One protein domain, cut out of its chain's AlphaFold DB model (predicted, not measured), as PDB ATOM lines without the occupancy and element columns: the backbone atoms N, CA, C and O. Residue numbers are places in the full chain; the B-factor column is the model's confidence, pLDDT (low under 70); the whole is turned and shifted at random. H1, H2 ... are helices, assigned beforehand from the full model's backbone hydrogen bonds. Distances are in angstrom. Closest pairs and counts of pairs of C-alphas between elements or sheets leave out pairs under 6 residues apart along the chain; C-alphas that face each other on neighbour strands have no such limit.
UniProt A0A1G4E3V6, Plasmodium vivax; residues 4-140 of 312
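This is residues 4 to 140 of the 312 residues of a protein of Plasmodium vivax (UniProt A0A1G4E3V6). One long helix, H3, runs through the core, with H1 crossing it on one side and H5 crossing it on the opposite side; the short H6 lies alongside the first part of H3. H2 reaches out at one end of the longest axis and is joined to H3 by a long returning loop, residues 43 to 54, while H4, H7 and the last printed residues lie toward the other end. The printed part has 137 residues with seven named helices, H1 to H7 in chain order, and no named strand; its class is all helix. It is compact, with a radius of gyration of the C-alphas of 16.4 A, but elongated in outline, spanning 51 by 33 by 24 A.

The longest helix, H3, covers residues 55 to 74 and measures 28.9 A from C-alpha 55 at (163.441, 150.279, 168.296) to C-alpha 74 at (186.655, 146.794, 185.117). H1, residues 4 to 20, begins with C-alpha 4 at (185.622, 150.618, 164.338) and is 24.3 A long. H5, residues 90 to 106, is 24.4 A long, and H2, residues 25 to 42, is 25.4 A long. The shorter helices are H4, residues 77 to 84, H6, residues 113 to 120, and H7, residues 128 to 131, which ends with C-alpha 131 at (178.475, 134.182, 187.325).

H3 is the hub, touching H1, H4, H5 and H6, of which H4 only at the corner; the helix packing of the whole is mostly crossed, for of the 4 pairs of helices that touch and have a tilt, leaving out those that touch only at the corner or at their ends, 1 is at a shallow tilt. Residues 60 to 68 of H3 touch H5, about perpendicular at 73 degrees; their closest C-alphas, of Ala 64 and Tyr 100, are 4.5 A apart. H1 touches H3 with residues 12 to 19 alone, opposite ways at a steep tilt of 56 degrees; the closest C-alphas, of Tyr 15 and Lys 62, are 6.7 A apart. H6 touches residues 57 to 61 of H3, the same way at a shallow tilt of 15 degrees; the closest C-alphas, of Asn 57 and Tyr 114, are 6.8 A apart. H3 and H4 touch only at the corner, with the C-alphas of Tyr 74 and Ile 80 closest at 6.1 A. H4 and H7 only just touch, with 3 pairs of C-alphas within 8 A, the closest being those of Thr 77 and Asp 130 at 5.8 A. H2 and H3 are close but not clearly touching, with the C-alphas of Asn 25 and Leu 55 closest at 6.1 A. H1 and H5 are apart. In H1 to H6 every O i to N i+4 pair is within hydrogen-bond range; H7 is too short for such a pair.

The two C-alphas farthest apart, those of Gln 41 and Leu 140, are 54.7 A apart. The printed part has no cut, and the link from H2 to H3 is long. Mean pLDDT of the printed part is 86.2; residues 122 to 125, 127 to 133 and 139 to 140 are under 70.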
ATOM      1  N   GLU A   4     186.618 151.499 163.712       75.00
ATOM      2  CA  GLU A   4     185.622 150.618 164.338       75.00
ATOM      3  C   GLU A   4     185.145 151.199 165.680       75.00
ATOM      4  O   GLU A   4     183.951 151.433 165.867       75.00
ATOM      5  N   LYS A   5     186.082 151.535 166.586       78.50
ATOM      6  CA  LYS A   5     185.748 152.129 167.894       78.50
ATOM      7  C   LYS A   5     185.090 153.512 167.756       78.50
ATOM      8  O   LYS A   5     184.217 153.839 168.552       78.50
ATOM      9  N   LEU A   6     185.446 154.311 166.742       83.62
ATOM     10  CA  LEU A   6     184.769 155.589 166.479       83.62
ATOM     11  C   LEU A   6     183.310 155.382 166.031       83.62
ATOM     12  O   LEU A   6     182.429 156.111 166.482       83.62
ATOM     13  N   CYS A   7     183.044 154.383 165.184       86.62
ATOM     14  CA  CYS A   7     181.680 154.022 164.794       86.62
ATOM     15  C   CYS A   7     180.874 153.485 165.987       86.62
ATOM     16  O   CYS A   7     179.741 153.916 166.181       86.62
ATOM     17  N   PHE A   8     181.465 152.628 166.830       86.94
ATOM     18  CA  PHE A   8     180.838 152.153 168.069       86.94
ATOM     19  C   PHE A   8     180.391 153.313 168.972       86.94
ATOM     20  O   PHE A   8     179.214 153.399 169.312       86.94
ATOM     21  N   TYR A   9     181.287 154.251 169.308       86.56
ATOM     22  CA  TYR A   9     180.926 155.374 170.183       86.56
ATOM     23  C   TYR A   9     179.901 156.326 169.548       86.56
ATOM     24  O   TYR A   9     179.023 156.825 170.251       86.56
ATOM     25  N   LEU A  10     179.956 156.545 168.226       89.12
ATOM     26  CA  LEU A  10     178.929 157.302 167.502       89.12
ATOM     27  C   LEU A  10     177.558 156.614 167.592       89.12
ATOM     28  O   LEU A  10     176.555 157.291 167.823       89.12
ATOM     29  N   LYS A  11     177.509 155.285 167.438       91.19
ATOM     30  CA  LYS A  11     176.274 154.507 167.576       91.19
ATOM     31  C   LYS A  11     175.727 154.577 168.992       91.19
ATOM     32  O   LYS A  11     174.595 155.005 169.175       91.19
ATOM     33  N   TYR A  12     176.561 154.241 169.973       90.12
ATOM     34  CA  TYR A  12     176.237 154.279 171.395       90.12
ATOM     35  C   TYR A  12     175.637 155.631 171.814       90.12
ATOM     36  O   TYR A  12     174.536 155.664 172.357       90.12
ATOM     37  N   TRP A  13     176.307 156.743 171.482       91.94
ATOM     38  CA  TRP A  13     175.812 158.093 171.773       91.94
ATOM     39  C   TRP A  13     174.493 158.398 171.051       91.94
ATOM     40  O   TRP A  13     173.582 158.971 171.640       91.94
ATOM     41  N   THR A  14     174.356 157.983 169.790       91.75
ATOM     42  CA  THR A  14     173.116 158.190 169.023       91.75
ATOM     43  C   THR A  14     171.939 157.431 169.641       91.75
ATOM     44  O   THR A  14     170.855 157.990 169.778       91.75
ATOM     45  N   TYR A  15     172.148 156.178 170.055       92.75
ATOM     46  CA  TYR A  15     171.123 155.354 170.705       92.75
ATOM     47  C   TYR A  15     170.707 155.960 172.047       92.75
ATOM     48  O   TYR A  15     169.517 156.075 172.325       92.75
ATOM     49  N   ASP A  16     171.678 156.438 172.824       90.12
ATOM     50  CA  ASP A  16     171.449 157.152 174.079       90.12
ATOM     51  C   ASP A  16     170.593 158.422 173.885       90.12
ATOM     52  O   ASP A  16     169.599 158.627 174.584       90.12
ATOM     53  N   GLN A  17     170.892 159.230 172.861       90.69
ATOM     54  CA  GLN A  17     170.115 160.428 172.516       90.69
ATOM     55  C   GLN A  17     168.699 160.132 172.003       90.69
ATOM     56  O   GLN A  17     167.801 160.947 172.208       90.69
ATOM     57  N   LEU A  18     168.474 158.996 171.341       91.38
ATOM     58  CA  LEU A  18     167.137 158.578 170.901       91.38
ATOM     59  C   LEU A  18     166.297 158.071 172.084       91.38
ATOM     60  O   LEU A  18     165.141 158.461 172.241       91.38
ATOM     61  N   ILE A  19     166.892 157.243 172.945       89.94
ATOM     62  CA  ILE A  19     166.204 156.605 174.075       89.94
ATOM     63  C   ILE A  19     165.884 157.628 175.176       89.94
ATOM     64  O   ILE A  19     164.750 157.673 175.647       89.94
ATOM     65  N   SER A  20     166.819 158.522 175.519       88.12
ATOM     66  CA  SER A  20     166.580 159.618 176.481       88.12
ATOM     67  C   SER A  20     165.507 160.613 176.017       88.12
ATOM     68  O   SER A  20     164.806 161.198 176.843       88.12
ATOM     69  N   LYS A  21     165.316 160.772 174.700       90.50
ATOM     70  CA  LYS A  21     164.215 161.553 174.104       90.50
ATOM     71  C   LYS A  21     162.877 160.809 174.046       90.50
ATOM     72  O   LYS A  21     161.899 161.411 173.621       90.50
ATOM     73  N   LYS A  22     162.827 159.535 174.462       91.31
ATOM     74  CA  LYS A  22     161.642 158.661 174.418       91.31
ATOM     75  C   LYS A  22     160.983 158.599 173.025       91.31
ATOM     76  O   LYS A  22     159.761 158.611 172.925       91.31
ATOM     77  N   VAL A  23     161.789 158.549 171.954       91.56
ATOM     78  CA  VAL A  23     161.270 158.536 170.570       91.56
ATOM     79  C   VAL A  23     160.314 157.366 170.324       91.56
ATOM     80  O   VAL A  23     160.542 156.247 170.782       91.56
ATOM     81  N   THR A  24     159.261 157.609 169.549       95.00
ATOM     82  CA  THR A  24     158.340 156.564 169.087       95.00
ATOM     83  C   THR A  24     158.955 155.709 167.972       95.00
ATOM     84  O   THR A  24     159.922 156.101 167.314       95.00
ATOM     85  N   ASN A  25     158.351 154.548 167.684       93.75
ATOM     86  CA  ASN A  25     158.736 153.709 166.538       93.75
ATOM     87  C   ASN A  25     158.717 154.484 165.203       93.75
ATOM     88  O   ASN A  25     159.604 154.298 164.372       93.75
ATOM     89  N   THR A  26     157.738 155.374 165.012       94.81
ATOM     90  CA  THR A  26     157.590 156.191 163.798       94.81
ATOM     91  C   THR A  26     158.702 157.232 163.677       94.81
ATOM     92  O   THR A  26     159.307 157.375 162.617       94.81
ATOM     93  N   GLU A  27     159.024 157.935 164.765       95.25
ATOM     94  CA  GLU A  27     160.141 158.887 164.791       95.25
ATOM     95  C   GLU A  27     161.490 158.191 164.605       95.25
ATOM     96  O   GLU A  27     162.365 158.727 163.924       95.25
ATOM     97  N   TYR A  28     161.648 156.978 165.142       94.88
ATOM     98  CA  TYR A  28     162.855 156.184 164.946       94.88
ATOM     99  C   TYR A  28     163.035 155.734 163.486       94.88
ATOM    100  O   TYR A  28     164.128 155.879 162.934       94.88
ATOM    101  N   ALA A  29     161.969 155.271 162.825       95.25
ATOM    102  CA  ALA A  29     162.001 154.962 161.395       95.25
ATOM    103  C   ALA A  29     162.360 156.206 160.557       95.25
ATOM    104  O   ALA A  29     163.297 156.167 159.758       95.25
ATOM    105  N   ASN A  30     161.701 157.340 160.827       94.81
ATOM    106  CA  ASN A  30     161.994 158.620 160.179       94.81
ATOM    107  C   ASN A  30     163.456 159.064 160.389       94.81
ATOM    108  O   ASN A  30     164.086 159.571 159.460       94.81
ATOM    109  N   PHE A  31     164.019 158.861 161.587       94.31
ATOM    110  CA  PHE A  31     165.429 159.140 161.870       94.31
ATOM    111  C   PHE A  31     166.368 158.294 160.999       94.31
ATOM    112  O   PHE A  31     167.309 158.840 160.421       94.31
ATOM    113  N   LEU A  32     166.115 156.986 160.879       94.12
ATOM    114  CA  LEU A  32     166.957 156.078 160.095       94.12
ATOM    115  C   LEU A  32     166.950 156.420 158.602       94.12
ATOM    116  O   LEU A  32     168.010 156.460 157.978       94.12
ATOM    117  N   ASP A  33     165.787 156.731 158.034       93.38
ATOM    118  CA  ASP A  33     165.686 157.056 156.608       93.38
ATOM    119  C   ASP A  33     166.284 158.439 156.290       93.38
ATOM    120  O   ASP A  33     166.969 158.610 155.274       93.38
ATOM    121  N   LEU A  34     166.140 159.414 157.200       93.12
ATOM    122  CA  LEU A  34     166.859 160.691 157.124       93.12
ATOM    123  C   LEU A  34     168.376 160.514 157.278       93.12
ATOM    124  O   LEU A  34     169.135 161.217 156.603       93.12
ATOM    125  N   TRP A  35     168.833 159.594 158.133       90.81
ATOM    126  CA  TRP A  35     170.250 159.263 158.266       90.81
ATOM    127  C   TRP A  35     170.798 158.654 156.977       90.81
ATOM    128  O   TRP A  35     171.790 159.156 156.450       90.81
ATOM    129  N   ASP A  36     170.153 157.623 156.429       90.94
ATOM    130  CA  ASP A  36     170.617 156.944 155.218       90.94
ATOM    131  C   ASP A  36     170.639 157.873 154.002       90.94
ATOM    132  O   ASP A  36     171.590 157.841 153.215       90.94
ATOM    133  N   MET A  37     169.632 158.742 153.863       91.06
ATOM    134  CA  MET A  37     169.603 159.774 152.827       91.06
ATOM    135  C   MET A  37     170.784 160.746 152.976       91.06
ATOM    136  O   MET A  37     171.527 160.976 152.017       91.06
ATOM    137  N   ARG A  38     171.005 161.286 154.183       89.81
ATOM    138  CA  ARG A  38     172.086 162.250 154.452       89.81
ATOM    139  C   ARG A  38     173.469 161.615 154.354       89.81
ATOM    140  O   ARG A  38     174.368 162.239 153.796       89.81
ATOM    141  N   LYS A  39     173.646 160.371 154.813       88.62
ATOM    142  CA  LYS A  39     174.882 159.592 154.648       88.62
ATOM    143  C   LYS A  39     175.245 159.496 153.168       88.62
ATOM    144  O   LYS A  39     176.361 159.855 152.802       88.62
ATOM    145  N   LYS A  40     174.307 159.057 152.319       88.50
ATOM    146  CA  LYS A  40     174.530 158.890 150.872       88.50
ATOM    147  C   LYS A  40     174.896 160.202 150.168       88.50
ATOM    148  O   LYS A  40     175.636 160.160 149.195       88.50
ATOM    149  N   GLN A  41     174.426 161.349 150.663       89.81
ATOM    150  CA  GLN A  41     174.767 162.672 150.122       89.81
ATOM    151  C   GLN A  41     176.109 163.220 150.643       89.81
ATOM    152  O   GLN A  41     176.879 163.785 149.874       89.81
ATOM    153  N   ILE A  42     176.387 163.083 151.944       88.50
ATOM    154  CA  ILE A  42     177.515 163.749 152.625       88.50
ATOM    155  C   ILE A  42     178.780 162.878 152.640       88.50
ATOM    156  O   ILE A  42     179.891 163.399 152.576       88.50
ATOM    157  N   CYS A  43     178.637 161.555 152.751       83.81
ATOM    158  CA  CYS A  43     179.756 160.617 152.824       83.81
ATOM    159  C   CYS A  43     179.377 159.232 152.256       83.81
ATOM    160  O   CYS A  43     179.155 158.288 153.025       83.81
ATOM    161  N   PRO A  44     179.339 159.069 150.916       84.06
ATOM    162  CA  PRO A  44     179.037 157.787 150.269       84.06
ATOM    163  C   PRO A  44     179.950 156.637 150.725       84.06
ATOM    164  O   PRO A  44     179.523 155.489 150.794       84.06
ATOM    165  N   THR A  45     181.205 156.950 151.060       87.19
ATOM    166  CA  THR A  45     182.258 155.998 151.445       87.19
ATOM    167  C   THR A  45     182.328 155.703 152.949       87.19
ATOM    168  O   THR A  45     183.142 154.882 153.374       87.19
ATOM    169  N   CYS A  46     181.502 156.343 153.783       84.62
ATOM    170  CA  CYS A  46     181.521 156.114 155.228       84.62
ATOM    171  C   CYS A  46     181.036 154.695 155.570       84.62
ATOM    172  O   CYS A  46     179.906 154.328 155.262       84.62
ATOM    173  N   LYS A  47     181.855 153.910 156.280       83.94
ATOM    174  CA  LYS A  47     181.539 152.512 156.648       83.94
ATOM    175  C   LYS A  47     180.492 152.373 157.764       83.94
ATOM    176  O   LYS A  47     179.885 151.319 157.898       83.94
ATOM    177  N   CYS A  48     180.283 153.412 158.577       85.75
ATOM    178  CA  CYS A  48     179.365 153.354 159.717       85.75
ATOM    179  C   CYS A  48     177.892 153.394 159.264       85.75
ATOM    180  O   CYS A  48     177.526 154.187 158.388       85.75
ATOM    181  N   GLU A  49     177.061 152.511 159.825       87.44
ATOM    182  CA  GLU A  49     175.686 152.229 159.377       87.44
ATOM    183  C   GLU A  49     174.790 151.798 160.535       87.44
ATOM    184  O   GLU A  49     175.181 150.927 161.311       87.44
ATOM    185  N   PHE A  50     173.581 152.354 160.613       90.81
ATOM    186  CA  PHE A  50     172.556 151.976 161.585       90.81
ATOM    187  C   PHE A  50     171.653 150.886 160.995       90.81
ATOM    188  O   PHE A  50     170.783 151.173 160.178       90.81
ATOM    189  N   LYS A  51     171.890 149.621 161.363       90.56
ATOM    190  CA  LYS A  51     171.226 148.464 160.721       90.56
ATOM    191  C   LYS A  51     170.037 147.922 161.516       90.56
ATOM    192  O   LYS A  51     169.164 147.257 160.960       90.56
ATOM    193  N   VAL A  52     169.967 148.240 162.806       93.00
ATOM    194  CA  VAL A  52     168.929 147.775 163.735       93.00
ATOM    195  C   VAL A  52     167.639 148.579 163.555       93.00
ATOM    196  O   VAL A  52     167.363 149.500 164.307       93.00
ATOM    197  N   ARG A  53     166.814 148.244 162.554       91.25
ATOM    198  CA  ARG A  53     165.597 149.030 162.236       91.25
ATOM    199  C   ARG A  53     164.440 148.930 163.239       91.25
ATOM    200  O   ARG A  53     163.457 149.648 163.098       91.25
ATOM    201  N   ASN A  54     164.527 148.058 164.242       93.62
ATOM    202  CA  ASN A  54     163.498 147.893 165.269       93.62
ATOM    203  C   ASN A  54     163.939 148.562 166.584       93.62
ATOM    204  O   ASN A  54     164.992 148.223 167.123       93.62
ATOM    205  N   LEU A  55     163.119 149.478 167.109       93.81
ATOM    206  CA  LEU A  55     163.441 150.279 168.296       93.81
ATOM    207  C   LEU A  55     163.558 149.444 169.584       93.81
ATOM    208  O   LEU A  55     164.408 149.734 170.420       93.81
ATOM    209  N   TYR A  56     162.765 148.382 169.746       93.00
ATOM    210  CA  TYR A  56     162.907 147.484 170.896       93.00
ATOM    211  C   TYR A  56     164.260 146.756 170.856       93.00
ATOM    212  O   TYR A  56     164.997 146.772 171.841       93.00
ATOM    213  N   ASN A  57     164.645 146.210 169.698       93.19
ATOM    214  CA  ASN A  57     165.958 145.581 169.516       93.19
ATOM    215  C   ASN A  57     167.106 146.585 169.733       93.19
ATOM    216  O   ASN A  57     168.147 146.205 170.264       93.19
ATOM    217  N   LEU A  58     166.906 147.863 169.384       94.12
ATOM    218  CA  LEU A  58     167.846 148.947 169.683       94.12
ATOM    219  C   LEU A  58     168.039 149.149 171.191       94.12
ATOM    220  O   LEU A  58     169.170 149.248 171.658       94.12
ATOM    221  N   ILE A  59     166.942 149.198 171.951       93.56
ATOM    222  CA  ILE A  59     166.954 149.393 173.407       93.56
ATOM    223  C   ILE A  59     167.663 148.223 174.103       93.56
ATOM    224  O   ILE A  59     168.489 148.449 174.988       93.56
ATOM    225  N   GLN A  60     167.410 146.983 173.667       93.94
ATOM    226  CA  GLN A  60     168.115 145.811 174.199       93.94
ATOM    227  C   GLN A  60     169.610 145.825 173.833       93.94
ATOM    228  O   GLN A  60     170.455 145.569 174.688       93.94
ATOM    229  N   LEU A  61     169.962 146.200 172.597       93.12
ATOM    230  CA  LEU A  61     171.361 146.334 172.178       93.12
ATOM    231  C   LEU A  61     172.092 147.459 172.937       93.12
ATOM    232  O   LEU A  61     173.257 147.289 173.287       93.12
ATOM    233  N   LYS A  62     171.416 148.575 173.254       93.75
ATOM    234  CA  LYS A  62     171.970 149.640 174.108       93.75
ATOM    235  C   LYS A  62     172.243 149.124 175.521       93.75
ATOM    236  O   LYS A  62     173.384 149.244 175.942       93.75
ATOM    237  N   LYS A  63     171.294 148.437 176.180       93.50
ATOM    238  CA  LYS A  63     171.543 147.776 177.482       93.50
ATOM    239  C   LYS A  63     172.769 146.852 177.441       93.50
ATOM    240  O   LYS A  63     173.622 146.913 178.323       93.50
ATOM    241  N   ALA A  64     172.908 146.040 176.392       92.69
ATOM    242  CA  ALA A  64     174.089 145.198 176.214       92.69
ATOM    243  C   ALA A  64     175.388 146.027 176.068       92.69
ATOM    244  O   ALA A  64     176.405 145.693 176.676       92.69
ATOM    245  N   TYR A  65     175.372 147.138 175.322       91.69
ATOM    246  CA  TYR A  65     176.520 148.052 175.234       91.69
ATOM    247  C   TYR A  65     176.826 148.775 176.553       91.69
ATOM    248  O   TYR A  65     177.996 149.012 176.845       91.69
ATOM    249  N   ASP A  66     175.808 149.108 177.347       92.75
ATOM    250  CA  ASP A  66     175.973 149.714 178.666       92.75
ATOM    251  C   ASP A  66     176.713 148.749 179.603       92.75
ATOM    252  O   ASP A  66     177.752 149.122 180.149       92.75
ATOM    253  N   TYR A  67     176.290 147.480 179.703       91.69
ATOM    254  CA  TYR A  67     177.035 146.473 180.476       91.69
ATOM    255  C   TYR A  67     178.456 146.243 179.930       91.69
ATOM    256  O   TYR A  67     179.415 146.200 180.703       91.69
ATOM    257  N   TYR A  68     178.622 146.171 178.602       88.81
ATOM    258  CA  TYR A  68     179.946 146.060 177.977       88.81
ATOM    259  C   TYR A  68     180.891 147.197 178.389       88.81
ATOM    260  O   TYR A  68     182.060 146.934 178.653       88.81
ATOM    261  N   LEU A  69     180.425 148.446 178.490       88.50
ATOM    262  CA  LEU A  69     181.290 149.562 178.888       88.50
ATOM    263  C   LEU A  69     181.796 149.450 180.332       88.50
ATOM    264  O   LEU A  69     182.925 149.861 180.604       88.50
ATOM    265  N   PHE A  70     181.021 148.852 181.240       88.25
ATOM    266  CA  PHE A  70     181.522 148.487 182.567       88.25
ATOM    267  C   PHE A  70     182.506 147.304 182.490       88.25
ATOM    268  O   PHE A  70     183.522 147.310 183.185       88.25
ATOM    269  N   LEU A  71     182.283 146.330 181.603       86.25
ATOM    270  CA  LEU A  71     183.196 145.197 181.413       86.25
ATOM    271  C   LEU A  71     184.547 145.604 180.771       86.25
ATOM    272  O   LEU A  71     185.583 145.142 181.238       86.25
ATOM    273  N   ASP A  72     184.569 146.525 179.796       83.94
ATOM    274  CA  ASP A  72     185.783 147.129 179.185       83.94
ATOM    275  C   ASP A  72     186.560 148.012 180.186       83.94
ATOM    276  O   ASP A  72     187.771 148.193 180.050       83.94
ATOM    277  N   ALA A  73     185.878 148.559 181.203       85.88
ATOM    278  CA  ALA A  73     186.483 149.384 182.250       85.88
ATOM    279  C   ALA A  73     187.055 148.565 183.425       85.88
ATOM    280  O   ALA A  73     188.145 148.876 183.910       85.88
ATOM    281  N   TYR A  74     186.340 147.531 183.882       84.25
ATOM    282  CA  TYR A  74     186.655 146.794 185.117       84.25
ATOM    283  C   TYR A  74     187.174 145.362 184.898       84.25
ATOM    284  O   TYR A  74     187.686 144.750 185.840       84.25
ATOM    285  N   ASN A  75     187.091 144.828 183.673       82.44
ATOM    286  CA  ASN A  75     187.485 143.475 183.236       82.44
ATOM    287  C   ASN A  75     186.777 142.285 183.918       82.44
ATOM    288  O   ASN A  75     186.949 141.161 183.454       82.44
ATOM    289  N   LYS A  76     186.032 142.486 185.015       84.75
ATOM    290  CA  LYS A  76     185.307 141.434 185.750       84.75
ATOM    291  C   LYS A  76     184.024 141.945 186.395       84.75
ATOM    292  O   LYS A  76     184.021 143.007 187.009       84.75
ATOM    293  N   THR A  77     182.988 141.120 186.352       86.31
ATOM    294  CA  THR A  77     181.667 141.282 186.975       86.31
ATOM    295  C   THR A  77     181.762 141.655 188.452       86.31
ATOM    296  O   THR A  77     181.156 142.642 188.865       86.31
ATOM    297  N   ALA A  78     182.551 140.917 189.242       86.19
ATOM    298  CA  ALA A  78     182.708 141.186 190.675       86.19
ATOM    299  C   ALA A  78     183.208 142.619 190.931       86.19
ATOM    300  O   ALA A  78     182.619 143.346 191.723       86.19
ATOM    301  N   LYS A  79     184.199 143.078 190.150       87.81
ATOM    302  CA  LYS A  79     184.727 144.449 190.234       87.81
ATOM    303  C   LYS A  79     183.722 145.518 189.810       87.81
ATOM    304  O   LYS A  79     183.813 146.637 190.300       87.81
ATOM    305  N   ILE A  80     182.788 145.203 188.910       88.69
ATOM    306  CA  ILE A  80     181.674 146.109 188.597       88.69
ATOM    307  C   ILE A  80     180.797 146.244 189.849       88.69
ATOM    308  O   ILE A  80     180.567 147.360 190.309       88.69
ATOM    309  N   ASN A  81     180.380 145.121 190.449       89.25
ATOM    310  CA  ASN A  81     179.529 145.115 191.643       89.25
ATOM    311  C   ASN A  81     180.189 145.824 192.847       89.25
ATOM    312  O   ASN A  81     179.556 146.654 193.499       89.25
ATOM    313  N   ASP A  82     181.484 145.590 193.090       89.44
ATOM    314  CA  ASP A  82     182.264 146.270 194.138       89.44
ATOM    315  C   ASP A  82     182.200 147.804 194.025       89.44
ATOM    316  O   ASP A  82     182.171 148.504 195.036       89.44
ATOM    317  N   GLN A  83     182.189 148.336 192.796       89.62
ATOM    318  CA  GLN A  83     182.237 149.776 192.520       89.62
ATOM    319  C   GLN A  83     180.856 150.439 192.436       89.62
ATOM    320  O   GLN A  83     180.764 151.655 192.636       89.62
ATOM    321  N   ILE A  84     179.800 149.674 192.117       90.31
ATOM    322  CA  ILE A  84     178.465 150.238 191.850       90.31
ATOM    323  C   ILE A  84     177.324 149.685 192.713       90.31
ATOM    324  O   ILE A  84     176.221 150.206 192.609       90.31
ATOM    325  N   SER A  85     177.553 148.697 193.587       90.38
ATOM    326  CA  SER A  85     176.511 148.088 194.449       90.38
ATOM    327  C   SER A  85     175.742 149.071 195.343       90.38
ATOM    328  O   SER A  85     174.670 148.734 195.829       90.38
ATOM    329  N   ASP A  86     176.286 150.262 195.591       88.44
ATOM    330  CA  ASP A  86     175.723 151.376 196.369       88.44
ATOM    331  C   ASP A  86     175.170 152.529 195.502       88.44
ATOM    332  O   ASP A  86     174.886 153.604 196.022       88.44
ATOM    333  N   LYS A  87     175.075 152.360 194.178       87.25
ATOM    334  CA  LYS A  87     174.651 153.417 193.246       87.25
ATOM    335  C   LYS A  87     173.216 153.191 192.772       87.25
ATOM    336  O   LYS A  87     172.836 152.068 192.450       87.25
ATOM    337  N   ASN A  88     172.451 154.271 192.617       88.38
ATOM    338  CA  ASN A  88     171.076 154.252 192.094       88.38
ATOM    339  C   ASN A  88     170.934 153.486 190.759       88.38
ATOM    340  O   ASN A  88     169.990 152.722 190.570       88.38
ATOM    341  N   TYR A  89     171.904 153.619 189.852       85.81
ATOM    342  CA  TYR A  89     171.918 152.914 188.568       85.81
ATOM    343  C   TYR A  89     172.347 151.435 188.652       85.81
ATOM    344  O   TYR A  89     172.341 150.755 187.625       85.81
ATOM    345  N   CYS A  90     172.692 150.899 189.830       90.56
ATOM    346  CA  CYS A  90     173.128 149.506 189.989       90.56
ATOM    347  C   CYS A  90     172.124 148.517 189.392       90.56
ATOM    348  O   CYS A  90     172.495 147.675 188.574       90.56
ATOM    349  N   LYS A  91     170.837 148.667 189.741       91.00
ATOM    350  CA  LYS A  91     169.760 147.769 189.303       91.00
ATOM    351  C   LYS A  91     169.612 147.748 187.778       91.00
ATOM    352  O   LYS A  91     169.391 146.698 187.182       91.00
ATOM    353  N   TYR A  92     169.831 148.894 187.131       90.94
ATOM    354  CA  TYR A  92     169.847 149.004 185.673       90.94
ATOM    355  C   TYR A  92     171.031 148.252 185.036       90.94
ATOM    356  O   TYR A  92     170.865 147.645 183.976       90.94
ATOM    357  N   ILE A  93     172.209 148.250 185.670       91.94
ATOM    358  CA  ILE A  93     173.381 147.500 185.186       91.94
ATOM    359  C   ILE A  93     173.255 145.996 185.478       91.94
ATOM    360  O   ILE A  93     173.652 145.195 184.634       91.94
ATOM    361  N   GLU A  94     172.618 145.601 186.584       90.31
ATOM    362  CA  GLU A  94     172.239 144.207 186.862       90.31
ATOM    363  C   GLU A  94     171.327 143.652 185.757       90.31
ATOM    364  O   GLU A  94     171.646 142.648 185.119       90.31
ATOM    365  N   ASP A  95     170.233 144.354 185.446       90.69
ATOM    366  CA  ASP A  95     169.320 143.965 184.365       90.69
ATOM    367  C   ASP A  95     170.025 143.971 182.996       90.69
ATOM    368  O   ASP A  95     169.704 143.176 182.109       90.69
ATOM    369  N   SER A  96     171.014 144.849 182.814       93.00
ATOM    370  CA  SER A  96     171.823 144.914 181.594       93.00
ATOM    371  C   SER A  96     172.824 143.755 181.476       93.00
ATOM    372  O   SER A  96     173.044 143.293 180.355       93.00
ATOM    373  N   LYS A  97     173.343 143.200 182.589       91.62
ATOM    374  CA  LYS A  97     174.094 141.923 182.606       91.62
ATOM    375  C   LYS A  97     173.235 140.800 182.027       91.62
ATOM    376  O   LYS A  97     173.680 140.068 181.146       91.62
ATOM    377  N   VAL A  98     171.980 140.698 182.477       90.75
ATOM    378  CA  VAL A  98     171.035 139.666 182.016       90.75
ATOM    379  C   VAL A  98     170.751 139.804 180.517       90.75
ATOM    380  O   VAL A  98     170.747 138.803 179.799       90.75
ATOM    381  N   VAL A  99     170.572 141.031 180.011       92.50
ATOM    382  CA  VAL A  99     170.416 141.272 178.563       92.50
ATOM    383  C   VAL A  99     171.686 140.896 177.794       92.50
ATOM    384  O   VAL A  99     171.576 140.218 176.772       92.50
ATOM    385  N   TYR A 100     172.873 141.256 178.294       91.12
ATOM    386  CA  TYR A 100     174.156 140.923 177.668       91.12
ATOM    387  C   TYR A 100     174.356 139.409 177.522       91.12
ATOM    388  O   TYR A 100     174.519 138.928 176.403       91.12
ATOM    389  N   SER A 101     174.228 138.637 178.606       89.19
ATOM    390  CA  SER A 101     174.360 137.172 178.540       89.19
ATOM    391  C   SER A 101     173.268 136.502 177.712       89.19
ATOM    392  O   SER A 101     173.502 135.484 177.060       89.19
ATOM    393  N   SER A 102     172.077 137.102 177.647       89.81
ATOM    394  CA  SER A 102     171.048 136.646 176.716       89.81
ATOM    395  C   SER A 102     171.456 136.860 175.252       89.81
ATOM    396  O   SER A 102     171.121 136.030 174.407       89.81
ATOM    397  N   PHE A 103     172.183 137.939 174.939       90.06
ATOM    398  CA  PHE A 103     172.720 138.206 173.603       90.06
ATOM    399  C   PHE A 103     173.890 137.277 173.257       90.06
ATOM    400  O   PHE A 103     173.902 136.768 172.142       90.06
ATOM    401  N   GLU A 104     174.808 136.986 174.188       86.38
ATOM    402  CA  GLU A 104     175.906 136.021 173.978       86.38
ATOM    403  C   GLU A 104     175.373 134.689 173.415       86.38
ATOM    404  O   GLU A 104     175.778 134.263 172.332       86.38
ATOM    405  N   TYR A 105     174.374 134.102 174.086       85.31
ATOM    406  CA  TYR A 105     173.733 132.852 173.669       85.31
ATOM    407  C   TYR A 105     172.862 132.996 172.407       85.31
ATOM    408  O   TYR A 105     173.060 132.279 171.424       85.31
ATOM    409  N   LYS A 106     171.893 133.930 172.389       88.81
ATOM    410  CA  LYS A 106     170.958 134.085 171.251       88.81
ATOM    411  C   LYS A 106     171.696 134.374 169.949       88.81
ATOM    412  O   LYS A 106     171.362 133.825 168.897       88.81
ATOM    413  N   CYS A 107     172.712 135.228 170.022       90.19
ATOM    414  CA  CYS A 107     173.428 135.676 168.849       90.19
ATOM    415  C   CYS A 107     174.429 134.657 168.315       90.19
ATOM    416  O   CYS A 107     174.900 134.893 167.207       90.19
ATOM    417  N   GLU A 108     174.733 133.532 168.993       86.38
ATOM    418  CA  GLU A 108     175.588 132.453 168.453       86.38
ATOM    419  C   GLU A 108     175.242 132.145 166.988       86.38
ATOM    420  O   GLU A 108     176.108 132.194 166.105       86.38
ATOM    421  N   ARG A 109     173.954 131.865 166.749       84.19
ATOM    422  CA  ARG A 109     173.408 131.328 165.493       84.19
ATOM    423  C   ARG A 109     172.504 132.322 164.773       84.19
ATOM    424  O   ARG A 109     172.378 132.216 163.553       84.19
ATOM    425  N   ASP A 110     171.919 133.286 165.489       86.81
ATOM    426  CA  ASP A 110     171.158 134.368 164.865       86.81
ATOM    427  C   ASP A 110     172.073 135.242 163.977       86.81
ATOM    428  O   ASP A 110     173.242 135.505 164.282       86.81
ATOM    429  N   ARG A 111     171.527 135.655 162.833       85.69
ATOM    430  CA  ARG A 111     172.166 136.478 161.795       85.69
ATOM    431  C   ARG A 111     171.429 137.798 161.553       85.69
ATOM    432  O   ARG A 111     171.778 138.521 160.621       85.69
ATOM    433  N   THR A 112     170.420 138.113 162.365       91.00
ATOM    434  CA  THR A 112     169.777 139.432 162.399       91.00
ATOM    435  C   THR A 112     170.801 140.558 162.558       91.00
ATOM    436  O   THR A 112     171.851 140.407 163.186       91.00
ATOM    437  N   GLU A 113     170.475 141.735 162.022       91.12
ATOM    438  CA  GLU A 113     171.391 142.879 162.042       91.12
ATOM    439  C   GLU A 113     171.745 143.354 163.468       91.12
ATOM    440  O   GLU A 113     172.831 143.887 163.657       91.12
ATOM    441  N   TYR A 114     170.906 143.112 164.489       88.19
ATOM    442  CA  TYR A 114     171.248 143.453 165.882       88.19
ATOM    443  C   TYR A 114     172.256 142.467 166.498       88.19
ATOM    444  O   TYR A 114     173.208 142.903 167.139       88.19
ATOM    445  N   CYS A 115     172.122 141.160 166.241       90.56
ATOM    446  CA  CYS A 115     173.107 140.163 166.675       90.56
ATOM    447  C   CYS A 115     174.436 140.267 165.920       90.56
ATOM    448  O   CYS A 115     175.508 140.021 166.477       90.56
ATOM    449  N   LYS A 116     174.379 140.679 164.654       89.44
ATOM    450  CA  LYS A 116     175.555 141.041 163.866       89.44
ATOM    451  C   LYS A 116     176.243 142.284 164.425       89.44
ATOM    452  O   LYS A 116     177.446 142.238 164.645       89.44
ATOM    453  N   GLU A 117     175.501 143.347 164.739       89.25
ATOM    454  CA  GLU A 117     176.070 144.561 165.337       89.25
ATOM    455  C   GLU A 117     176.640 144.315 166.749       89.25
ATOM    456  O   GLU A 117     177.674 144.879 167.099       89.25
ATOM    457  N   PHE A 118     176.044 143.408 167.530       88.88
ATOM    458  CA  PHE A 118     176.616 142.916 168.789       88.88
ATOM    459  C   PHE A 118     177.981 142.235 168.557       88.88
ATOM    460  O   PHE A 118     178.986 142.644 169.135       88.88
ATOM    461  N   LYS A 119     178.052 141.256 167.642       84.62
ATOM    462  CA  LYS A 119     179.288 140.517 167.308       84.62
ATOM    463  C   LYS A 119     180.389 141.384 166.680       84.62
ATOM    464  O   LYS A 119     181.558 141.234 167.034       84.62
ATOM    465  N   GLU A 120     180.049 142.276 165.746       78.00
ATOM    466  CA  GLU A 120     181.015 143.082 164.973       78.00
ATOM    467  C   GLU A 120     181.891 143.984 165.865       78.00
ATOM    468  O   GLU A 120     183.037 144.272 165.514       78.00
ATOM    469  N   ASN A 121     181.399 144.370 167.048       70.38
ATOM    470  CA  ASN A 121     182.134 145.198 168.006       70.38
ATOM    471  C   ASN A 121     183.173 144.435 168.856       70.38
ATOM    472  O   ASN A 121     183.877 145.071 169.641       70.38
ATOM    473  N   LYS A 122     183.331 143.112 168.667       67.06
ATOM    474  CA  LYS A 122     184.360 142.268 169.325       67.06
ATOM    475  C   LYS A 122     184.276 142.327 170.858       67.06
ATOM    476  O   LYS A 122     185.286 142.458 171.547       67.06
ATOM    477  N   LEU A 123     183.046 142.273 171.364       69.25
ATOM    478  CA  LEU A 123     182.733 142.361 172.787       69.25
ATOM    479  C   LEU A 123     183.276 141.111 173.523       69.25
ATOM    480  O   LEU A 123     183.185 140.011 172.971       69.25
ATOM    481  N   PRO A 124     183.876 141.252 174.720       67.12
ATOM    482  CA  PRO A 124     184.453 140.133 175.461       67.12
ATOM    483  C   PRO A 124     183.358 139.228 176.034       67.12
ATOM    484  O   PRO A 124     182.343 139.717 176.531       67.12
ATOM    485  N   LEU A 125     183.581 137.916 175.998       66.88
ATOM    486  CA  LEU A 125     182.680 136.961 176.641       66.88
ATOM    487  C   LEU A 125     182.787 137.062 178.167       66.88
ATOM    488  O   LEU A 125     183.877 137.285 178.700       66.88
ATOM    489  N   ILE A 126     181.673 136.864 178.866       70.56
ATOM    490  CA  ILE A 126     181.672 136.657 180.317       70.56
ATOM    491  C   ILE A 126     182.135 135.219 180.594       70.56
ATOM    492  O   ILE A 126     181.512 134.262 180.140       70.56
ATOM    493  N   ASP A 127     183.225 135.053 181.353       66.12
ATOM    494  CA  ASP A 127     183.648 133.737 181.852       66.12
ATOM    495  C   ASP A 127     182.505 133.084 182.654       66.12
ATOM    496  O   ASP A 127     181.902 133.736 183.506       66.12
ATOM    497  N   GLU A 128     182.277 131.772 182.520       59.25
ATOM    498  CA  GLU A 128     181.284 131.044 183.344       59.25
ATOM    499  C   GLU A 128     181.528 131.199 184.861       59.25
ATOM    500  O   GLU A 128     180.613 131.052 185.669       59.25
ATOM    501  N   LYS A 129     182.763 131.533 185.256       56.97
ATOM    502  CA  LYS A 129     183.189 131.786 186.645       56.97
ATOM    503  C   LYS A 129     182.914 133.215 187.131       56.97
ATOM    504  O   LYS A 129     183.050 133.487 188.313       56.97
ATOM    505  N   ASP A 130     182.511 134.118 186.240       60.59
ATOM    506  CA  ASP A 130     182.039 135.477 186.545       60.59
ATOM    507  C   ASP A 130     180.494 135.520 186.721       60.59
ATOM    508  O   ASP A 130     179.855 136.580 186.731       60.59
ATOM    509  N   THR A 131     179.875 134.347 186.894       56.12
ATOM    510  CA  THR A 131     178.475 134.182 187.325       56.12
ATOM    511  C   THR A 131     178.235 134.591 188.784       56.12
ATOM    512  O   THR A 131     177.082 134.824 189.143       56.12
ATOM    513  N   ASP A 132     179.303 134.749 189.576       58.44
ATOM    514  CA  ASP A 132     179.287 135.197 190.974       58.44
ATOM    515  C   ASP A 132     178.516 136.510 191.220       58.44
ATOM    516  O   ASP A 132     178.232 137.296 190.307       58.44
ATOM    517  N   SER A 133     178.177 136.725 192.499       63.72
ATOM    518  CA  SER A 133     177.214 137.728 192.975       63.72
ATOM    519  C   SER A 133     177.424 139.128 192.388       63.72
ATOM    520  O   SER A 133     178.279 139.904 192.820       63.72
ATOM    521  N   PHE A 134     176.546 139.469 191.447       72.06
ATOM    522  CA  PHE A 134     176.123 140.839 191.205       72.06
ATOM    523  C   PHE A 134     174.893 141.071 192.091       72.06
ATOM    524  O   PHE A 134     173.961 140.272 192.044       72.06
ATOM    525  N   SER A 135     174.907 142.094 192.943       82.62
ATOM    526  CA  SER A 135     173.842 142.322 193.923       82.62
ATOM    527  C   SER A 135     173.834 143.774 194.398       82.62
ATOM    528  O   SER A 135     174.779 144.267 195.013       82.62
ATOM    529  N   CYS A 136     172.735 144.466 194.109       87.69
ATOM    530  CA  CYS A 136     172.553 145.862 194.482       87.69
ATOM    531  C   CYS A 136     172.051 145.989 195.922       87.69
ATOM    532  O   CYS A 136     171.167 145.248 196.354       87.69
ATOM    533  N   LYS A 137     172.581 146.969 196.654       87.50
ATOM    534  CA  LYS A 137     172.047 147.368 197.956       87.50
ATOM    535  C   LYS A 137     170.691 148.026 197.717       87.50
ATOM    536  O   LYS A 137     170.587 148.979 196.950       87.50
ATOM    537  N   ILE A 138     169.652 147.492 198.351       74.94
ATOM    538  CA  ILE A 138     168.325 148.106 198.353       74.94
ATOM    539  C   ILE A 138     168.372 149.243 199.373       74.94
ATOM    540  O   ILE A 138     168.588 148.984 200.559       74.94
ATOM    541  N   ASP A 139     168.177 150.481 198.921       59.28
ATOM    542  CA  ASP A 139     168.057 151.632 199.817       59.28
ATOM    543  C   ASP A 139     166.742 151.534 200.599       59.28
ATOM    544  O   ASP A 139     165.669 151.927 200.140       59.28
ATOM    545  N   LEU A 140     166.829 150.986 201.811       48.78
ATOM    546  CA  LEU A 140     165.747 150.981 202.792       48.78
ATOM    547  C   LEU A 140     165.645 152.351 203.482       48.78
ATOM    548  O   LEU A 140     165.683 152.442 204.710       48.78
TER     549      LEU A 140